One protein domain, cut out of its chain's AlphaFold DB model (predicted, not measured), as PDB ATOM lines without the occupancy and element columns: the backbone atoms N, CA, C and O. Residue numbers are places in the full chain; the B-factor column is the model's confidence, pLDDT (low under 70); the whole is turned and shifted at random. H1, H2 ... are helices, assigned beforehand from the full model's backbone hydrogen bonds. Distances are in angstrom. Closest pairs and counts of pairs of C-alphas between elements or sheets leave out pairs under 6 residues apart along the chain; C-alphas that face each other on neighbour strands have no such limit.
ATOM      1  N   ILE A 177     -35.241 -19.992   2.836       64.31
ATOM      2  CA  ILE A 177     -34.756 -19.645   4.178       64.31
ATOM      3  C   ILE A 177     -33.257 -19.939   4.327       64.31
ATOM      4  O   ILE A 177     -32.491 -19.067   4.726       64.31
ATOM      5  N   ALA A 178     -32.799 -21.126   3.924       66.19
ATOM      6  CA  ALA A 178     -31.394 -21.515   4.047       66.19
ATOM      7  C   ALA A 178     -30.445 -20.661   3.178       66.19
ATOM      8  O   ALA A 178     -29.264 -20.529   3.495       66.19
ATOM      9  N   LYS A 179     -30.964 -20.006   2.129       65.62
ATOM     10  CA  LYS A 179     -30.203 -19.027   1.335       65.62
ATOM     11  C   LYS A 179     -29.880 -17.768   2.134       65.62
ATOM     12  O   LYS A 179     -28.748 -17.299   2.075       65.62
ATOM     13  N   GLY A 180     -30.849 -17.246   2.889       68.56
ATOM     14  CA  GLY A 180     -30.638 -16.081   3.753       68.56
ATOM     15  C   GLY A 180     -29.565 -16.360   4.802       68.56
ATOM     16  O   GLY A 180     -28.623 -15.590   4.948       68.56
ATOM     17  N   PHE A 181     -29.635 -17.531   5.432       65.56
ATOM     18  CA  PHE A 181     -28.638 -17.984   6.401       65.56
ATOM     19  C   PHE A 181     -27.232 -18.123   5.824       65.56
ATOM     20  O   PHE A 181     -26.272 -17.696   6.460       65.56
ATOM     21  N   ALA A 182     -27.095 -18.685   4.622       67.50
ATOM     22  CA  ALA A 182     -25.797 -18.818   3.969       67.50
ATOM     23  C   ALA A 182     -25.153 -17.447   3.692       67.50
ATOM     24  O   ALA A 182     -23.958 -17.270   3.926       67.50
ATOM     25  N   VAL A 183     -25.947 -16.463   3.251       71.31
ATOM     26  CA  VAL A 183     -25.475 -15.087   3.022       71.31
ATOM     27  C   VAL A 183     -25.054 -14.428   4.335       71.31
ATOM     28  O   VAL A 183     -23.960 -13.871   4.420       71.31
ATOM     29  N   THR A 184     -25.885 -14.534   5.370       72.81
ATOM     30  CA  THR A 184     -25.594 -13.985   6.697       72.81
ATOM     31  C   THR A 184     -24.325 -14.597   7.296       72.81
ATOM     32  O   THR A 184     -23.460 -13.869   7.779       72.81
ATOM     33  N   CYS A 185     -24.162 -15.919   7.198       65.12
ATOM     34  CA  CYS A 185     -22.971 -16.628   7.666       65.12
ATOM     35  C   CYS A 185     -21.710 -16.190   6.902       65.12
ATOM     36  O   CYS A 185     -20.669 -15.948   7.510       65.12
ATOM     37  N   GLY A 186     -21.810 -15.997   5.582       70.12
ATOM     38  CA  GLY A 186     -20.706 -15.487   4.763       70.12
ATOM     39  C   GLY A 186     -20.258 -14.076   5.159       70.12
ATOM     40  O   GLY A 186     -19.057 -13.814   5.231       70.12
ATOM     41  N   LEU A 187     -21.199 -13.178   5.468       73.31
ATOM     42  CA  LEU A 187     -20.890 -11.821   5.941       73.31
ATOM     43  C   LEU A 187     -20.220 -11.834   7.321       73.31
ATOM     44  O   LEU A 187     -19.218 -11.149   7.519       73.31
ATOM     45  N   VAL A 188     -20.737 -12.652   8.242       70.12
ATOM     46  CA  VAL A 188     -20.168 -12.864   9.583       70.12
ATOM     47  C   VAL A 188     -18.735 -13.387   9.495       70.12
ATOM     48  O   VAL A 188     -17.830 -12.812  10.100       70.12
ATOM     49  N   LEU A 189     -18.509 -14.428   8.691       69.75
ATOM     50  CA  LEU A 189     -17.190 -15.030   8.514       69.75
ATOM     51  C   LEU A 189     -16.203 -14.053   7.867       69.75
ATOM     52  O   LEU A 189     -15.059 -13.967   8.305       69.75
ATOM     53  N   THR A 190     -16.647 -13.285   6.868       72.88
ATOM     54  CA  THR A 190     -15.813 -12.263   6.216       72.88
ATOM     55  C   THR A 190     -15.417 -11.169   7.205       72.88
ATOM     56  O   THR A 190     -14.245 -10.810   7.274       72.88
ATOM     57  N   GLY A 191     -16.361 -10.681   8.018       69.56
ATOM     58  CA  GLY A 191     -16.083  -9.686   9.054       69.56
ATOM     59  C   GLY A 191     -15.114 -10.198  10.122       69.56
ATOM     60  O   GLY A 191     -14.209  -9.469  10.527       69.56
ATOM     61  N   PHE A 192     -15.248 -11.464  10.528       71.75
ATOM     62  CA  PHE A 192     -14.330 -12.100  11.473       71.75
ATOM     63  C   PHE A 192     -12.916 -12.241  10.898       71.75
ATOM     64  O   PHE A 192     -11.948 -11.847  11.544       71.75
ATOM     65  N   LEU A 193     -12.786 -12.733   9.663       70.12
ATOM     66  CA  LEU A 193     -11.488 -12.853   8.994       70.12
ATOM     67  C   LEU A 193     -10.815 -11.490   8.818       70.12
ATOM     68  O   LEU A 193      -9.614 -11.358   9.031       70.12
ATOM     69  N   GLN A 194     -11.591 -10.469   8.458       70.75
ATOM     70  CA  GLN A 194     -11.088  -9.113   8.274       70.75
ATOM     71  C   GLN A 194     -10.628  -8.502   9.604       70.75
ATOM     72  O   GLN A 194      -9.555  -7.910   9.671       70.75
ATOM     73  N   SER A 195     -11.379  -8.742  10.680       70.19
ATOM     74  CA  SER A 195     -10.974  -8.386  12.041       70.19
ATOM     75  C   SER A 195      -9.696  -9.103  12.485       70.19
ATOM     76  O   SER A 195      -8.855  -8.486  13.134       70.19
ATOM     77  N   PHE A 196      -9.534 -10.379  12.126       75.44
ATOM     78  CA  PHE A 196      -8.339 -11.154  12.448       75.44
ATOM     79  C   PHE A 196      -7.109 -10.651  11.678       75.44
ATOM     80  O   PHE A 196      -6.043 -10.478  12.259       75.44
ATOM     81  N   MET A 197      -7.263 -10.367  10.380       71.81
ATOM     82  CA  MET A 197      -6.167  -9.906   9.522       71.81
ATOM     83  C   MET A 197      -5.729  -8.466   9.800       71.81
ATOM     84  O   MET A 197      -4.542  -8.168   9.695       71.81
ATOM     85  N   ASP A 198      -6.657  -7.563  10.124       76.56
ATOM     86  CA  ASP A 198      -6.320  -6.156  10.362       76.56
ATOM     87  C   ASP A 198      -5.803  -5.901  11.791       76.56
ATOM     88  O   ASP A 198      -5.362  -4.788  12.080       76.56
ATOM     89  N   GLY A 199      -5.859  -6.895  12.693       69.75
ATOM     90  CA  GLY A 199      -5.365  -6.803  14.079       69.75
ATOM     91  C   GLY A 199      -6.049  -5.725  14.935       69.75
ATOM     92  O   GLY A 199      -5.711  -5.539  16.102       69.75
ATOM     93  N   ARG A 200      -7.016  -5.001  14.365       65.25
ATOM     94  CA  ARG A 200      -7.845  -4.009  15.040       65.25
ATOM     95  C   ARG A 200      -9.081  -4.692  15.583       65.25
ATOM     96  O   ARG A 200      -9.795  -5.385  14.860       65.25
ATOM     97  N   GLN A 201      -9.362  -4.426  16.853       60.28
ATOM     98  CA  GLN A 201     -10.629  -4.813  17.442       60.28
ATOM     99  C   GLN A 201     -11.756  -4.096  16.683       60.28
ATOM    100  O   GLN A 201     -11.718  -2.868  16.545       60.28
ATOM    101  N   PRO A 202     -12.729  -4.840  16.143       64.56
ATOM    102  CA  PRO A 202     -13.879  -4.243  15.505       64.56
ATOM    103  C   PRO A 202     -14.626  -3.453  16.583       64.56
ATOM    104  O   PRO A 202     -14.669  -3.890  17.737       64.56
ATOM    105  N   PRO A 203     -15.194  -2.285  16.244       73.12
ATOM    106  CA  PRO A 203     -15.926  -1.486  17.215       73.12
ATOM    107  C   PRO A 203     -16.983  -2.368  17.884       73.12
ATOM    108  O   PRO A 203     -17.649  -3.163  17.216       73.12
ATOM    109  N   THR A 204     -17.107  -2.260  19.204       77.12
ATOM    110  CA  THR A 204     -17.926  -3.153  20.043       77.12
ATOM    111  C   THR A 204     -19.373  -3.266  19.554       77.12
ATOM    112  O   THR A 204     -19.970  -4.338  19.627       77.12
ATOM    113  N   THR A 205     -19.906  -2.207  18.941       74.94
ATOM    114  CA  THR A 205     -21.212  -2.182  18.265       74.94
ATOM    115  C   THR A 205     -21.330  -3.210  17.134       74.94
ATOM    116  O   THR A 205     -22.353  -3.883  17.013       74.94
ATOM    117  N   ASN A 206     -20.284  -3.391  16.323       74.81
ATOM    118  CA  ASN A 206     -20.282  -4.365  15.228       74.81
ATOM    119  C   ASN A 206     -20.257  -5.795  15.765       74.81
ATOM    120  O   ASN A 206     -20.927  -6.660  15.207       74.81
ATOM    121  N   VAL A 207     -19.534  -6.029  16.864       74.88
ATOM    122  CA  VAL A 207     -19.505  -7.326  17.558       74.88
ATOM    123  C   VAL A 207     -20.875  -7.650  18.152       74.88
ATOM    124  O   VAL A 207     -21.358  -8.770  17.993       74.88
ATOM    125  N   ALA A 208     -21.538  -6.665  18.764       78.50
ATOM    126  CA  ALA A 208     -22.890  -6.821  19.292       78.50
ATOM    127  C   ALA A 208     -23.899  -7.155  18.181       78.50
ATOM    128  O   ALA A 208     -24.649  -8.122  18.309       78.50
ATOM    129  N   CYS A 209     -23.872  -6.432  17.054       74.94
ATOM    130  CA  CYS A 209     -24.699  -6.755  15.885       74.94
ATOM    131  C   CYS A 209     -24.437  -8.175  15.365       74.94
ATOM    132  O   CYS A 209     -25.380  -8.903  15.063       74.94
ATOM    133  N   LEU A 210     -23.170  -8.594  15.298       74.00
ATOM    134  CA  LEU A 210     -22.779  -9.943  14.879       74.00
ATOM    135  C   LEU A 210     -23.364 -11.021  15.801       74.00
ATOM    136  O   LEU A 210     -23.950 -11.988  15.318       74.00
ATOM    137  N   LEU A 211     -23.260 -10.827  17.118       78.62
ATOM    138  CA  LEU A 211     -23.823 -11.737  18.117       78.62
ATOM    139  C   LEU A 211     -25.349 -11.813  18.032       78.62
ATOM    140  O   LEU A 211     -25.900 -12.911  18.067       78.62
ATOM    141  N   VAL A 212     -26.030 -10.678  17.860       81.00
ATOM    142  CA  VAL A 212     -27.494 -10.630  17.699       81.00
ATOM    143  C   VAL A 212     -27.930 -11.373  16.437       81.00
ATOM    144  O   VAL A 212     -28.879 -12.154  16.476       81.00
ATOM    145  N   ILE A 213     -27.218 -11.185  15.326       81.19
ATOM    146  CA  ILE A 213     -27.499 -11.867  14.059       81.19
ATOM    147  C   ILE A 213     -27.316 -13.384  14.197       81.19
ATOM    148  O   ILE A 213     -28.165 -14.148  13.728       81.19
ATOM    149  N   VAL A 214     -26.240 -13.833  14.851       76.50
ATOM    150  CA  VAL A 214     -25.997 -15.262  15.109       76.50
ATOM    151  C   VAL A 214     -27.062 -15.830  16.048       76.50
ATOM    152  O   VAL A 214     -27.618 -16.884  15.754       76.50
ATOM    153  N   ALA A 215     -27.423 -15.119  17.118       77.38
ATOM    154  CA  ALA A 215     -28.463 -15.547  18.054       77.38
ATOM    155  C   ALA A 215     -29.841 -15.663  17.380       77.38
ATOM    156  O   ALA A 215     -30.517 -16.679  17.533       77.38
ATOM    157  N   ALA A 216     -30.235 -14.673  16.574       74.44
ATOM    158  CA  ALA A 216     -31.478 -14.709  15.803       74.44
ATOM    159  C   ALA A 216     -31.484 -15.856  14.778       74.44
ATOM    160  O   ALA A 216     -32.501 -16.523  14.583       74.44
ATOM    161  N   SER A 217     -30.328 -16.120  14.165       73.81
ATOM    162  CA  SER A 217     -30.130 -17.237  13.243       73.81
ATOM    163  C   SER A 217     -30.308 -18.585  13.960       73.81
ATOM    164  O   SER A 217     -31.093 -19.433  13.523       73.81
ATOM    165  N   VAL A 218     -29.640 -18.781  15.097       75.19
ATOM    166  CA  VAL A 218     -29.786 -19.996  15.910       75.19
ATOM    167  C   VAL A 218     -31.242 -20.170  16.335       75.19
ATOM    168  O   VAL A 218     -31.831 -21.205  16.047       75.19
ATOM    169  N   LEU A 219     -31.873 -19.127  16.879       79.44
ATOM    170  CA  LEU A 219     -33.254 -19.183  17.363       79.44
ATOM    171  C   LEU A 219     -34.253 -19.600  16.270       79.44
ATOM    172  O   LEU A 219     -35.145 -20.420  16.514       79.44
ATOM    173  N   HIS A 220     -34.084 -19.070  15.058       71.94
ATOM    174  CA  HIS A 220     -34.932 -19.394  13.914       71.94
ATOM    175  C   HIS A 220     -34.659 -20.798  13.350       71.94
ATOM    176  O   HIS A 220     -35.589 -21.464  12.903       71.94
ATOM    177  N   SER A 221     -33.417 -21.287  13.412       70.56
ATOM    178  CA  SER A 221     -33.089 -22.660  12.993       70.56
ATOM    179  C   SER A 221     -33.558 -23.724  13.996       70.56
ATOM    180  O   SER A 221     -33.948 -24.811  13.573       70.56
ATOM    181  N   THR A 222     -33.637 -23.406  15.292       76.06
ATOM    182  CA  THR A 222     -34.233 -24.282  16.322       76.06
ATOM    183  C   THR A 222     -35.764 -24.248  16.390       76.06
ATOM    184  O   THR A 222     -36.349 -25.118  17.031       76.06
TER     185      THR A 222
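What this domain is: This is residues 177 to 222 of the 234 residues of an uncharacterized protein of Ostreococcus tauri (UniProt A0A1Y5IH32). You are looking at a helical hairpin: two long helices, H1 then H2, run side by side in opposite ways, with residues 196 to 201 standing free at the turn. The printed part has 46 residues with these two named helices and no named strand; its class is all helix. It is elongated, spanning 33 by 17 by 11 A, and only just loose, close to compact, with a radius of gyration of the C-alphas of 11.5 A.

Where its parts are: Find C-alpha 177 at (-34.756, -19.645, 4.178); from there H1, residues 177 to 198, runs 32.1 A. H2, residues 204 to 222, runs 26.9 A and ends at C-alpha 222 at (-34.233, -24.282, 16.322).

How they stand to each other: H1 and H2 only just touch, with 3 pairs of C-alphas within 8 A, through residues 181 to 188 and 210 to 217 alone. Their closest C-alphas, of Val 188 and Leu 210, are 6.6 A apart. Their lines stand at a shallow tilt of 29 degrees. In both helices every O i to N i+4 pair is within hydrogen-bond range.

The domain as a whole: The farthest C-alphas, of Gly 199 and Thr 222, are 33.8 A apart. The printed part has no cut, and the link is tight. Mean pLDDT of the printed part is 72.1; look for values under 70 at residues 177 to 182, 185, 189, 191 and 199 to 202.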